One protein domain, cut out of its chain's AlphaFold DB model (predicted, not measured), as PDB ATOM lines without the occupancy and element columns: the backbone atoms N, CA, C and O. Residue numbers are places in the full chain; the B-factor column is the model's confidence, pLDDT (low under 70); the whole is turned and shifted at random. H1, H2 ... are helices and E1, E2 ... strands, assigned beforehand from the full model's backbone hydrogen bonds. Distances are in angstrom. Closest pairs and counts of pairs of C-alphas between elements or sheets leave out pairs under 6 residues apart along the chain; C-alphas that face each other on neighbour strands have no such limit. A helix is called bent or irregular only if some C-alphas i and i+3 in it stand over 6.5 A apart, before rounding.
ATOM      1  N   ILE A 148      45.192  46.408  11.773       61.97
ATOM      2  CA  ILE A 148      45.566  45.280  12.627       61.97
ATOM      3  C   ILE A 148      46.227  44.216  11.750       61.97
ATOM      4  O   ILE A 148      45.568  43.531  10.966       61.97
ATOM      5  N   GLN A 149      47.549  44.098  11.867       66.75
ATOM      6  CA  GLN A 149      48.330  43.212  11.018       66.75
ATOM      7  C   GLN A 149      48.170  41.774  11.501       66.75
ATOM      8  O   GLN A 149      48.859  41.320  12.417       66.75
ATOM      9  N   TRP A 150      47.269  41.044  10.855       77.62
ATOM     10  CA  TRP A 150      47.155  39.599  10.994       77.62
ATOM     11  C   TRP A 150      48.453  38.942  10.502       77.62
ATOM     12  O   TRP A 150      48.808  39.042   9.326       77.62
ATOM     13  N   LYS A 151      49.192  38.304  11.413       78.56
ATOM     14  CA  LYS A 151      50.430  37.563  11.124       78.56
ATOM     15  C   LYS A 151      50.298  36.144  11.669       78.56
ATOM     16  O   LYS A 151      49.597  35.914  12.652       78.56
ATOM     17  N   THR A 152      50.977  35.186  11.043       81.75
ATOM     18  CA  THR A 152      51.092  33.821  11.580       81.75
ATOM     19  C   THR A 152      51.719  33.852  12.970       81.75
ATOM     20  O   THR A 152      52.629  34.649  13.218       81.75
ATOM     21  N   ILE A 153      51.255  32.984  13.868       80.88
ATOM     22  CA  ILE A 153      51.787  32.885  15.231       80.88
ATOM     23  C   ILE A 153      53.314  32.677  15.243       80.88
ATOM     24  O   ILE A 153      53.878  31.954  14.417       80.88
ATOM     25  N   ASN A 154      54.005  33.302  16.200       82.31
ATOM     26  CA  ASN A 154      55.430  33.057  16.400       82.31
ATOM     27  C   ASN A 154      55.637  31.632  16.947       82.31
ATOM     28  O   ASN A 154      54.978  31.251  17.913       82.31
ATOM     29  N   ARG A 155      56.558  30.855  16.361       81.88
ATOM     30  CA  ARG A 155      56.763  29.423  16.681       81.88
ATOM     31  C   ARG A 155      56.837  29.115  18.188       81.88
ATOM     32  O   ARG A 155      56.000  28.333  18.627       81.88
ATOM     33  N   PRO A 156      57.711  29.753  18.998       83.56
ATOM     34  CA  PRO A 156      57.749  29.514  20.443       83.56
ATOM     35  C   PRO A 156      56.422  29.799  21.159       83.56
ATOM     36  O   PRO A 156      56.100  29.098  22.106       83.56
ATOM     37  N   LEU A 157      55.613  30.768  20.709       80.62
ATOM     38  CA  LEU A 157      54.304  31.022  21.320       80.62
ATOM     39  C   LEU A 157      53.309  29.898  20.999       80.62
ATOM     40  O   LEU A 157      52.565  29.481  21.882       80.62
ATOM     41  N   ALA A 158      53.321  29.380  19.766       84.19
ATOM     42  CA  ALA A 158      52.515  28.216  19.397       84.19
ATOM     43  C   ALA A 158      52.928  26.973  20.196       84.19
ATOM     44  O   ALA A 158      52.074  26.263  20.716       84.19
ATOM     45  N   ASP A 159      54.235  26.746  20.332       85.00
ATOM     46  CA  ASP A 159      54.781  25.579  21.021       85.00
ATOM     47  C   ASP A 159      54.551  25.667  22.552       85.00
ATOM     48  O   ASP A 159      54.191  24.667  23.168       85.00
ATOM     49  N   CYS A 160      54.617  26.858  23.167       86.50
ATOM     50  CA  CYS A 160      54.236  27.060  24.577       86.50
ATOM     51  C   CYS A 160      52.727  26.900  24.836       86.50
ATOM     52  O   CYS A 160      52.341  26.333  25.857       86.50
ATOM     53  N   ILE A 161      51.861  27.379  23.933       86.75
ATOM     54  CA  ILE A 161      50.413  27.115  24.024       86.75
ATOM     55  C   ILE A 161      50.157  25.607  23.913       86.75
ATOM     56  O   ILE A 161      49.339  25.071  24.660       86.75
ATOM     57  N   MET A 162      50.883  24.916  23.031       90.00
ATOM     58  CA  MET A 162      50.737  23.477  22.840       90.00
ATOM     59  C   MET A 162      51.101  22.683  24.099       90.00
ATOM     60  O   MET A 162      50.302  21.859  24.529       90.00
ATOM     61  N   GLN A 163      52.218  23.004  24.758       89.06
ATOM     62  CA  GLN A 163      52.638  22.364  26.015       89.06
ATOM     63  C   GLN A 163      51.580  22.464  27.131       89.06
ATOM     64  O   GLN A 163      51.385  21.516  27.892       89.06
ATOM     65  N   LEU A 164      50.857  23.589  27.217       90.06
ATOM     66  CA  LEU A 164      49.746  23.748  28.165       90.06
ATOM     67  C   LEU A 164      48.544  22.863  27.800       90.06
ATOM     68  O   LEU A 164      47.899  22.302  28.685       90.06
ATOM     69  N   VAL A 165      48.241  22.719  26.507       91.00
ATOM     70  CA  VAL A 165      47.155  21.849  26.024       91.00
ATOM     71  C   VAL A 165      47.515  20.369  26.194       91.00
ATOM     72  O   VAL A 165      46.663  19.600  26.623       91.00
ATOM     73  N   GLU A 166      48.764  19.976  25.939       89.62
ATOM     74  CA  GLU A 166      49.291  18.622  26.169       89.62
ATOM     75  C   GLU A 166      49.220  18.228  27.652       89.62
ATOM     76  O   GLU A 166      48.685  17.170  27.982       89.62
ATOM     77  N   GLY A 167      49.691  19.095  28.558       88.06
ATOM     78  CA  GLY A 167      49.620  18.855  30.004       88.06
ATOM     79  C   GLY A 167      48.181  18.686  30.505       88.06
ATOM     80  O   GLY A 167      47.877  17.719  31.204       88.06
ATOM     81  N   ASN A 168      47.278  19.575  30.081       89.12
ATOM     82  CA  ASN A 168      45.860  19.497  30.437       89.12
ATOM     83  C   ASN A 168      45.164  18.267  29.824       89.12
ATOM     84  O   ASN A 168      44.319  17.661  30.479       89.12
ATOM     85  N   ALA A 169      45.510  17.881  28.591       86.38
ATOM     86  CA  ALA A 169      44.928  16.719  27.918       86.38
ATOM     87  C   ALA A 169      45.339  15.397  28.579       86.38
ATOM     88  O   ALA A 169      44.489  14.526  28.749       86.38
ATOM     89  N   ASN A 170      46.603  15.265  28.996       86.12
ATOM     90  CA  ASN A 170      47.072  14.086  29.726       86.12
ATOM     91  C   ASN A 170      46.400  13.987  31.107       86.12
ATOM     92  O   ASN A 170      45.851  12.938  31.430       86.12
ATOM     93  N   SER A 171      46.323  15.091  31.865       88.00
ATOM     94  CA  SER A 171      45.607  15.107  33.155       88.00
ATOM     95  C   SER A 171      44.135  14.706  33.000       88.00
ATOM     96  O   SER A 171      43.648  13.863  33.745       88.00
ATOM     97  N   ALA A 172      43.436  15.253  31.999       87.69
ATOM     98  CA  ALA A 172      42.037  14.918  31.740       87.69
ATOM     99  C   ALA A 172      41.840  13.467  31.258       87.69
ATOM    100  O   ALA A 172      40.785  12.880  31.498       87.69
ATOM    101  N   LEU A 173      42.832  12.878  30.581       87.31
ATOM    102  CA  LEU A 173      42.822  11.465  30.206       87.31
ATOM    103  C   LEU A 173      42.984  10.572  31.441       87.31
ATOM    104  O   LEU A 173      42.196   9.640  31.611       87.31
ATOM    105  N   ASP A 174      43.937  10.880  32.321       86.75
ATOM    106  CA  ASP A 174      44.153  10.133  33.563       86.75
ATOM    107  C   ASP A 174      42.940  10.242  34.509       86.75
ATOM    108  O   ASP A 174      42.479   9.220  35.013       86.75
ATOM    109  N   ASP A 175      42.337  11.429  34.666       88.31
ATOM    110  CA  ASP A 175      41.097  11.627  35.440       88.31
ATOM    111  C   ASP A 175      39.938  10.755  34.920       88.31
ATOM    112  O   ASP A 175      39.215  10.124  35.698       88.31
ATOM    113  N   VAL A 176      39.770  10.682  33.594       86.62
ATOM    114  CA  VAL A 176      38.762   9.830  32.939       86.62
ATOM    115  C   VAL A 176      39.069   8.348  33.169       86.62
ATOM    116  O   VAL A 176      38.156   7.577  33.469       86.62
ATOM    117  N   PHE A 177      40.334   7.927  33.085       85.69
ATOM    118  CA  PHE A 177      40.702   6.539  33.365       85.69
ATOM    119  C   PHE A 177      40.552   6.163  34.841       85.69
ATOM    120  O   PHE A 177      40.130   5.043  35.111       85.69
ATOM    121  N   VAL A 178      40.796   7.075  35.786       86.56
ATOM    122  CA  VAL A 178      40.517   6.860  37.216       86.56
ATOM    123  C   VAL A 178      39.017   6.681  37.463       86.56
ATOM    124  O   VAL A 178      38.632   5.747  38.166       86.56
ATOM    125  N   GLN A 179      38.166   7.514  36.852       87.25
ATOM    126  CA  GLN A 179      36.706   7.420  36.999       87.25
ATOM    127  C   GLN A 179      36.144   6.109  36.425       87.25
ATOM    128  O   GLN A 179      35.386   5.417  37.103       87.25
ATOM    129  N   TYR A 180      36.551   5.731  35.209       86.00
ATOM    130  CA  TYR A 180      36.036   4.535  34.533       86.00
ATOM    131  C   TYR A 180      36.804   3.241  34.846       86.00
ATOM    132  O   TYR A 180      36.427   2.187  34.336       86.00
ATOM    133  N   ASN A 181      37.842   3.263  35.693       84.12
ATOM    134  CA  ASN A 181      38.680   2.090  35.988       84.12
ATOM    135  C   ASN A 181      37.850   0.872  36.435       84.12
ATOM    136  O   ASN A 181      38.030  -0.234  35.931       84.12
ATOM    137  N   ASN A 182      36.889   1.093  37.337       80.75
ATOM    138  CA  ASN A 182      36.037   0.036  37.888       80.75
ATOM    139  C   ASN A 182      35.091  -0.563  36.829       80.75
ATOM    140  O   ASN A 182      34.869  -1.773  36.809       80.75
ATOM    141  N   GLU A 183      34.561   0.267  35.926       82.31
ATOM    142  CA  GLU A 183      33.719  -0.186  34.811       82.31
ATOM    143  C   GLU A 183      34.548  -0.946  33.768       82.31
ATOM    144  O   GLU A 183      34.141  -2.011  33.311       82.31
ATOM    145  N   LEU A 184      35.746  -0.450  33.440       81.12
ATOM    146  CA  LEU A 184      36.681  -1.112  32.530       81.12
ATOM    147  C   LEU A 184      37.107  -2.482  33.070       81.12
ATOM    148  O   LEU A 184      37.021  -3.458  32.331       81.12
ATOM    149  N   GLN A 185      37.467  -2.581  34.353       82.25
ATOM    150  CA  GLN A 185      37.773  -3.851  35.024       82.25
ATOM    151  C   GLN A 185      36.599  -4.838  34.955       82.25
ATOM    152  O   GLN A 185      36.794  -5.999  34.586       82.25
ATOM    153  N   HIS A 186      35.372  -4.377  35.222       79.88
ATOM    154  CA  HIS A 186      34.175  -5.216  35.122       79.88
ATOM    155  C   HIS A 186      33.894  -5.671  33.674       79.88
ATOM    156  O   HIS A 186      33.466  -6.807  33.463       79.88
ATOM    157  N   ILE A 187      34.139  -4.825  32.669       82.38
ATOM    158  CA  ILE A 187      33.886  -5.141  31.252       82.38
ATOM    159  C   ILE A 187      34.971  -6.065  30.669       82.38
ATOM    160  O   ILE A 187      34.647  -6.965  29.897       82.38
ATOM    161  N   THR A 188      36.242  -5.899  31.051       80.31
ATOM    162  CA  THR A 188      37.359  -6.742  30.575       80.31
ATOM    163  C   THR A 188      37.603  -7.982  31.443       80.31
ATOM    164  O   THR A 188      38.648  -8.616  31.309       80.31
ATOM    165  N   ASN A 189      36.697  -8.331  32.367       79.94
ATOM    166  CA  ASN A 189      36.859  -9.435  33.328       79.94
ATOM    167  C   ASN A 189      38.209  -9.390  34.084       79.94
ATOM    168  O   ASN A 189      38.905 -10.398  34.204       79.94
ATOM    169  N   ASN A 190      38.611  -8.203  34.549       77.38
ATOM    170  CA  ASN A 190      39.904  -7.909  35.184       77.38
ATOM    171  C   ASN A 190      41.153  -8.192  34.314       77.38
ATOM    172  O   ASN A 190      42.268  -8.251  34.835       77.38
ATOM    173  N   ASN A 191      41.018  -8.328  32.987       84.50
ATOM    174  CA  ASN A 191      42.165  -8.436  32.085       84.50
ATOM    175  C   ASN A 191      42.870  -7.078  31.897       84.50
ATOM    176  O   ASN A 191      42.601  -6.347  30.943       84.50
ATOM    177  N   TYR A 192      43.819  -6.762  32.785       80.50
ATOM    178  CA  TYR A 192      44.671  -5.565  32.704       80.50
ATOM    179  C   TYR A 192      45.292  -5.365  31.310       80.50
ATOM    180  O   TYR A 192      45.275  -4.260  30.778       80.50
ATOM    181  N   GLY A 193      45.713  -6.450  30.649       83.56
ATOM    182  CA  GLY A 193      46.280  -6.410  29.298       83.56
ATOM    183  C   GLY A 193      45.286  -6.059  28.180       83.56
ATOM    184  O   GLY A 193      45.685  -5.994  27.016       83.56
ATOM    185  N   GLU A 194      44.000  -5.862  28.476       82.12
ATOM    186  CA  GLU A 194      43.014  -5.235  27.585       82.12
ATOM    187  C   GLU A 194      42.714  -3.787  27.989       82.12
ATOM    188  O   GLU A 194      42.610  -2.936  27.104       82.12
ATOM    189  N   ILE A 195      42.689  -3.483  29.290       82.94
ATOM    190  CA  ILE A 195      42.594  -2.110  29.813       82.94
ATOM    191  C   ILE A 195      43.764  -1.265  29.283       82.94
ATOM    192  O   ILE A 195      43.538  -0.211  28.688       82.94
ATOM    193  N   ASP A 196      44.994  -1.782  29.344       84.81
ATOM    194  CA  ASP A 196      46.192  -1.133  28.791       84.81
ATOM    195  C   ASP A 196      46.080  -0.893  27.278       84.81
ATOM    196  O   ASP A 196      46.545   0.124  26.760       84.81
ATOM    197  N   LYS A 197      45.435  -1.800  26.530       86.81
ATOM    198  CA  LYS A 197      45.203  -1.620  25.084       86.81
ATOM    199  C   LYS A 197      44.164  -0.533  24.811       86.81
ATOM    200  O   LYS A 197      44.257   0.132  23.780       86.81
ATOM    201  N   ILE A 198      43.188  -0.345  25.700       85.19
ATOM    202  CA  ILE A 198      42.216   0.753  25.628       85.19
ATOM    203  C   ILE A 198      42.907   2.079  25.980       85.19
ATOM    204  O   ILE A 198      42.757   3.035  25.220       85.19
ATOM    205  N   TYR A 199      43.726   2.116  27.039       86.12
ATOM    206  CA  TYR A 199      44.545   3.274  27.421       86.12
ATOM    207  C   TYR A 199      45.448   3.730  26.272       86.12
ATOM    208  O   TYR A 199      45.310   4.848  25.778       86.12
ATOM    209  N   ASN A 200      46.284   2.831  25.742       86.88
ATOM    210  CA  ASN A 200      47.198   3.150  24.643       86.88
ATOM    211  C   ASN A 200      46.465   3.620  23.371       86.88
ATOM    212  O   ASN A 200      46.905   4.577  22.736       86.88
ATOM    213  N   LYS A 201      45.315   3.022  23.018       89.19
ATOM    214  CA  LYS A 201      44.489   3.491  21.886       89.19
ATOM    215  C   LYS A 201      43.886   4.877  22.123       89.19
ATOM    216  O   LYS A 201      43.783   5.657  21.179       89.19
ATOM    217  N   LYS A 202      43.474   5.193  23.355       87.19
ATOM    218  CA  LYS A 202      42.970   6.528  23.711       87.19
ATOM    219  C   LYS A 202      44.095   7.559  23.674       87.19
ATOM    220  O   LYS A 202      43.912   8.578  23.019       87.19
ATOM    221  N   GLN A 203      45.260   7.267  24.254       87.88
ATOM    222  CA  GLN A 203      46.427   8.152  24.199       87.88
ATOM    223  C   GLN A 203      46.864   8.427  22.752       87.88
ATOM    224  O   GLN A 203      47.078   9.577  22.389       87.88
ATOM    225  N   GLN A 204      46.927   7.403  21.893       89.88
ATOM    226  CA  GLN A 204      47.233   7.574  20.464       89.88
ATOM    227  C   GLN A 204      46.230   8.504  19.764       89.88
ATOM    228  O   GLN A 204      46.637   9.413  19.042       89.88
ATOM    229  N   LEU A 205      44.930   8.330  20.019       88.69
ATOM    230  CA  LEU A 205      43.883   9.180  19.450       88.69
ATOM    231  C   LEU A 205      43.927  10.621  19.992       88.69
ATOM    232  O   LEU A 205      43.663  11.557  19.239       88.69
ATOM    233  N   PHE A 206      44.295  10.824  21.261       88.06
ATOM    234  CA  PHE A 206      44.536  12.161  21.812       88.06
ATOM    235  C   PHE A 206      45.777  12.815  21.197       88.06
ATOM    236  O   PHE A 206      45.681  13.960  20.764       88.06
ATOM    237  N   ASN A 207      46.891  12.091  21.057       87.81
ATOM    238  CA  ASN A 207      48.098  12.581  20.381       87.81
ATOM    239  C   ASN A 207      47.794  12.998  18.927       87.81
ATOM    240  O   ASN A 207      48.160  14.093  18.512       87.81
ATOM    241  N   GLU A 208      47.014  12.204  18.186       90.31
ATOM    242  CA  GLU A 208      46.534  12.570  16.847       90.31
ATOM    243  C   GLU A 208      45.699  13.864  16.816       90.31
ATOM    244  O   GLU A 208      45.707  14.585  15.815       90.31
ATOM    245  N   ILE A 209      44.913  14.143  17.860       89.38
ATOM    246  CA  ILE A 209      44.118  15.377  17.976       89.38
ATOM    247  C   ILE A 209      45.025  16.553  18.357       89.38
ATOM    248  O   ILE A 209      44.870  17.637  17.795       89.38
ATOM    249  N   LEU A 210      46.000  16.331  19.241       90.19
ATOM    250  CA  LEU A 210      47.032  17.299  19.613       90.19
ATOM    251  C   LEU A 210      47.847  17.723  18.376       90.19
ATOM    252  O   LEU A 210      47.904  18.914  18.082       90.19
ATOM    253  N   ASP A 211      48.334  16.783  17.560       89.31
ATOM    254  CA  ASP A 211      49.008  17.071  16.281       89.31
ATOM    255  C   ASP A 211      48.132  17.918  15.339       89.31
ATOM    256  O   ASP A 211      48.589  18.894  14.732       89.31
ATOM    257  N   LYS A 212      46.840  17.584  15.216       91.56
ATOM    258  CA  LYS A 212      45.890  18.339  14.377       91.56
ATOM    259  C   LYS A 212      45.668  19.758  14.916       91.56
ATOM    260  O   LYS A 212      45.581  20.692  14.117       91.56
ATOM    261  N   MET A 213      45.632  19.942  16.239       87.69
ATOM    262  CA  MET A 213      45.558  21.263  16.873       87.69
ATOM    263  C   MET A 213      46.855  22.062  16.705       87.69
ATOM    264  O   MET A 213      46.775  23.236  16.356       87.69
ATOM    265  N   HIS A 214      48.033  21.449  16.851       88.88
ATOM    266  CA  HIS A 214      49.334  22.112  16.674       88.88
ATOM    267  C   HIS A 214      49.515  22.664  15.259       88.88
ATOM    268  O   HIS A 214      49.864  23.833  15.079       88.88
ATOM    269  N   ASN A 215      49.190  21.854  14.248       88.62
ATOM    270  CA  ASN A 215      49.212  22.284  12.850       88.62
ATOM    271  C   ASN A 215      48.214  23.429  12.604       88.62
ATOM    272  O   ASN A 215      48.579  24.443  12.009       88.62
ATOM    273  N   LYS A 216      46.983  23.336  13.130       88.31
ATOM    274  CA  LYS A 216      45.989  24.418  13.004       88.31
ATOM    275  C   LYS A 216      46.362  25.693  13.757       88.31
ATOM    276  O   LYS A 216      46.051  26.777  13.272       88.31
ATOM    277  N   LEU A 217      47.056  25.582  14.886       86.75
ATOM    278  CA  LEU A 217      47.577  26.721  15.634       86.75
ATOM    279  C   LEU A 217      48.690  27.422  14.846       86.75
ATOM    280  O   LEU A 217      48.647  28.641  14.696       86.75
ATOM    281  N   ARG A 218      49.632  26.670  14.264       84.31
ATOM    282  CA  ARG A 218      50.706  27.216  13.413       84.31
ATOM    283  C   ARG A 218      50.190  27.886  12.131       84.31
ATOM    284  O   ARG A 218      50.725  28.926  11.754       84.31
ATOM    285  N   ASP A 219      49.139  27.343  11.513       84.69
ATOM    286  CA  ASP A 219      48.457  27.950  10.356       84.69
ATOM    287  C   ASP A 219      47.644  29.210  10.720       84.69
ATOM    288  O   ASP A 219      47.315  30.019   9.848       84.69
ATOM    289  N   SER A 220      47.270  29.376  11.993       83.94
ATOM    290  CA  SER A 220      46.367  30.448  12.411       83.94
ATOM    291  C   SER A 220      47.057  31.811  12.504       83.94
ATOM    292  O   SER A 220      48.197  31.960  12.964       83.94
ATOM    293  N   GLN A 221      46.336  32.832  12.044       82.31
ATOM    294  CA  GLN A 221      46.784  34.214  12.089       82.31
ATOM    295  C   GLN A 221      46.251  34.881  13.350       82.31
ATOM    296  O   GLN A 221      45.046  34.884  13.600       82.31
ATOM    297  N   PHE A 222      47.150  35.488  14.113       74.81
ATOM    298  CA  PHE A 222      46.806  36.328  15.250       74.81
ATOM    299  C   PHE A 222      46.949  37.798  14.851       74.81
ATOM    300  O   PHE A 222      47.770  38.120  13.983       74.81
ATOM    301  N   PRO A 223      46.200  38.712  15.490       73.56
ATOM    302  CA  PRO A 223      46.506  40.128  15.407       73.56
ATOM    303  C   PRO A 223      47.883  40.345  16.044       73.56
ATOM    304  O   PRO A 223      48.019  40.371  17.269       73.56
ATOM    305  N   SER A 224      48.928  40.467  15.221       65.81
ATOM    306  CA  SER A 224      50.198  40.982  15.729       65.81
ATOM    307  C   SER A 224      49.960  42.409  16.197       65.81
ATOM    308  O   SER A 224      49.140  43.127  15.615       65.81
ATOM    309  N   LYS A 225      50.622  42.790  17.290       59.88
ATOM    310  CA  LYS A 225      50.399  44.100  17.886       59.88
ATOM    311  C   LYS A 225      50.656  45.210  16.868       59.88
ATOM    312  O   LYS A 225      51.437  45.070  15.923       59.88
ATOM    313  N   LEU A 226      49.968  46.318  17.131       54.03
ATOM    314  CA  LEU A 226      50.356  47.657  16.705       54.03
ATOM    315  C   LEU A 226      51.878  47.778  16.810       54.03
ATOM    316  O   LEU A 226      52.437  47.236  17.767       54.03
ATOM    317  N   LYS A 227      52.515  48.390  15.801       50.03
ATOM    318  CA  LYS A 227      53.974  48.336  15.586       50.03
ATOM    319  C   LYS A 227      54.721  48.459  16.903       50.03
ATOM    320  O   LYS A 227      54.360  49.317  17.704       50.03
ATOM    321  N   ASP A 228      55.775  47.668  17.070       53.28
ATOM    322  CA  ASP A 228      56.654  47.738  18.230       53.28
ATOM    323  C   ASP A 228      57.313  49.129  18.292       53.28
ATOM    324  O   ASP A 228      58.379  49.391  17.739       53.28
ATOM    325  N   ILE A 229      56.606  50.065  18.931       58.47
ATOM    326  CA  ILE A 229      57.176  51.267  19.513       58.47
ATOM    327  C   ILE A 229      57.858  50.759  20.775       58.47
ATOM    328  O   ILE A 229      57.282  50.805  21.866       58.47
TER     329      ILE A 229
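What this domain is: This is residues 148 to 229 of the 397 residues of the protein "Similar to Saccharomyces cerevisiae YGR179C OKP1 Outer kinetochore protein, required for accurate mitotic chromosome segregation" of Kazachstania saulgeensis (UniProt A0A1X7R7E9). A long helical hairpin, H1 and H2 side by side, makes most of the length of a rod. A small ribbon of two strands, E1 and E2, joins the two ends of the printed part at the open end of the hairpin, and residues 224 to 229 continue past it as a tail. H1 has a kink of 56 degrees near residue 180, toward the closed end. The printed part has 82 residues, with two named helices and two named strands in the order E1, H1, H2, E2; the sheet order is E1 - E2, antiparallel, and the class is mostly helix. The whole is extended, with a radius of gyration of the C-alphas of 18.8 A and spans of 64 by 17 by 16 A.

How they stand to each other: E1, residues 150 to 152, and E2, residues 221 to 223, are antiparallel neighbours at 134 degrees between their directions. N 151 and O 222 are within hydrogen-bond range at 2.9 A, as are N 222 and O 151 at 2.9 A. H1, residues 155 to 187, and H2, residues 192 to 219, touch and form a hairpin, running opposite ways at a shallow tilt of 24 degrees; their closest C-alphas, those of Ala 158 and Arg 218, are 6.3 A apart. H1 and E2 are apart. The O i to N i+4 pairs within hydrogen-bond range are 27 of 29 in H1 and 23 of 24 in H2.

Where its parts are: E1 begins at C-alpha 150, (47.155, 39.599, 10.994), and E2 ends at C-alpha 223, (46.506, 40.128, 15.407). H1 is 43.9 A long and irregular, with C-alphas 179 and 182 7.5 A apart. H2 is 40.5 A long and begins at C-alpha 192, (44.671, -5.565, 32.704).

The domain as a whole: The two C-alphas farthest apart, those of Asn 189 and Ile 229, are 65.5 A apart. The printed part has no cut, and its three links are tight. The mean pLDDT of the printed part is 82.6; residues 148 to 149 and 224 to 229 are under 70.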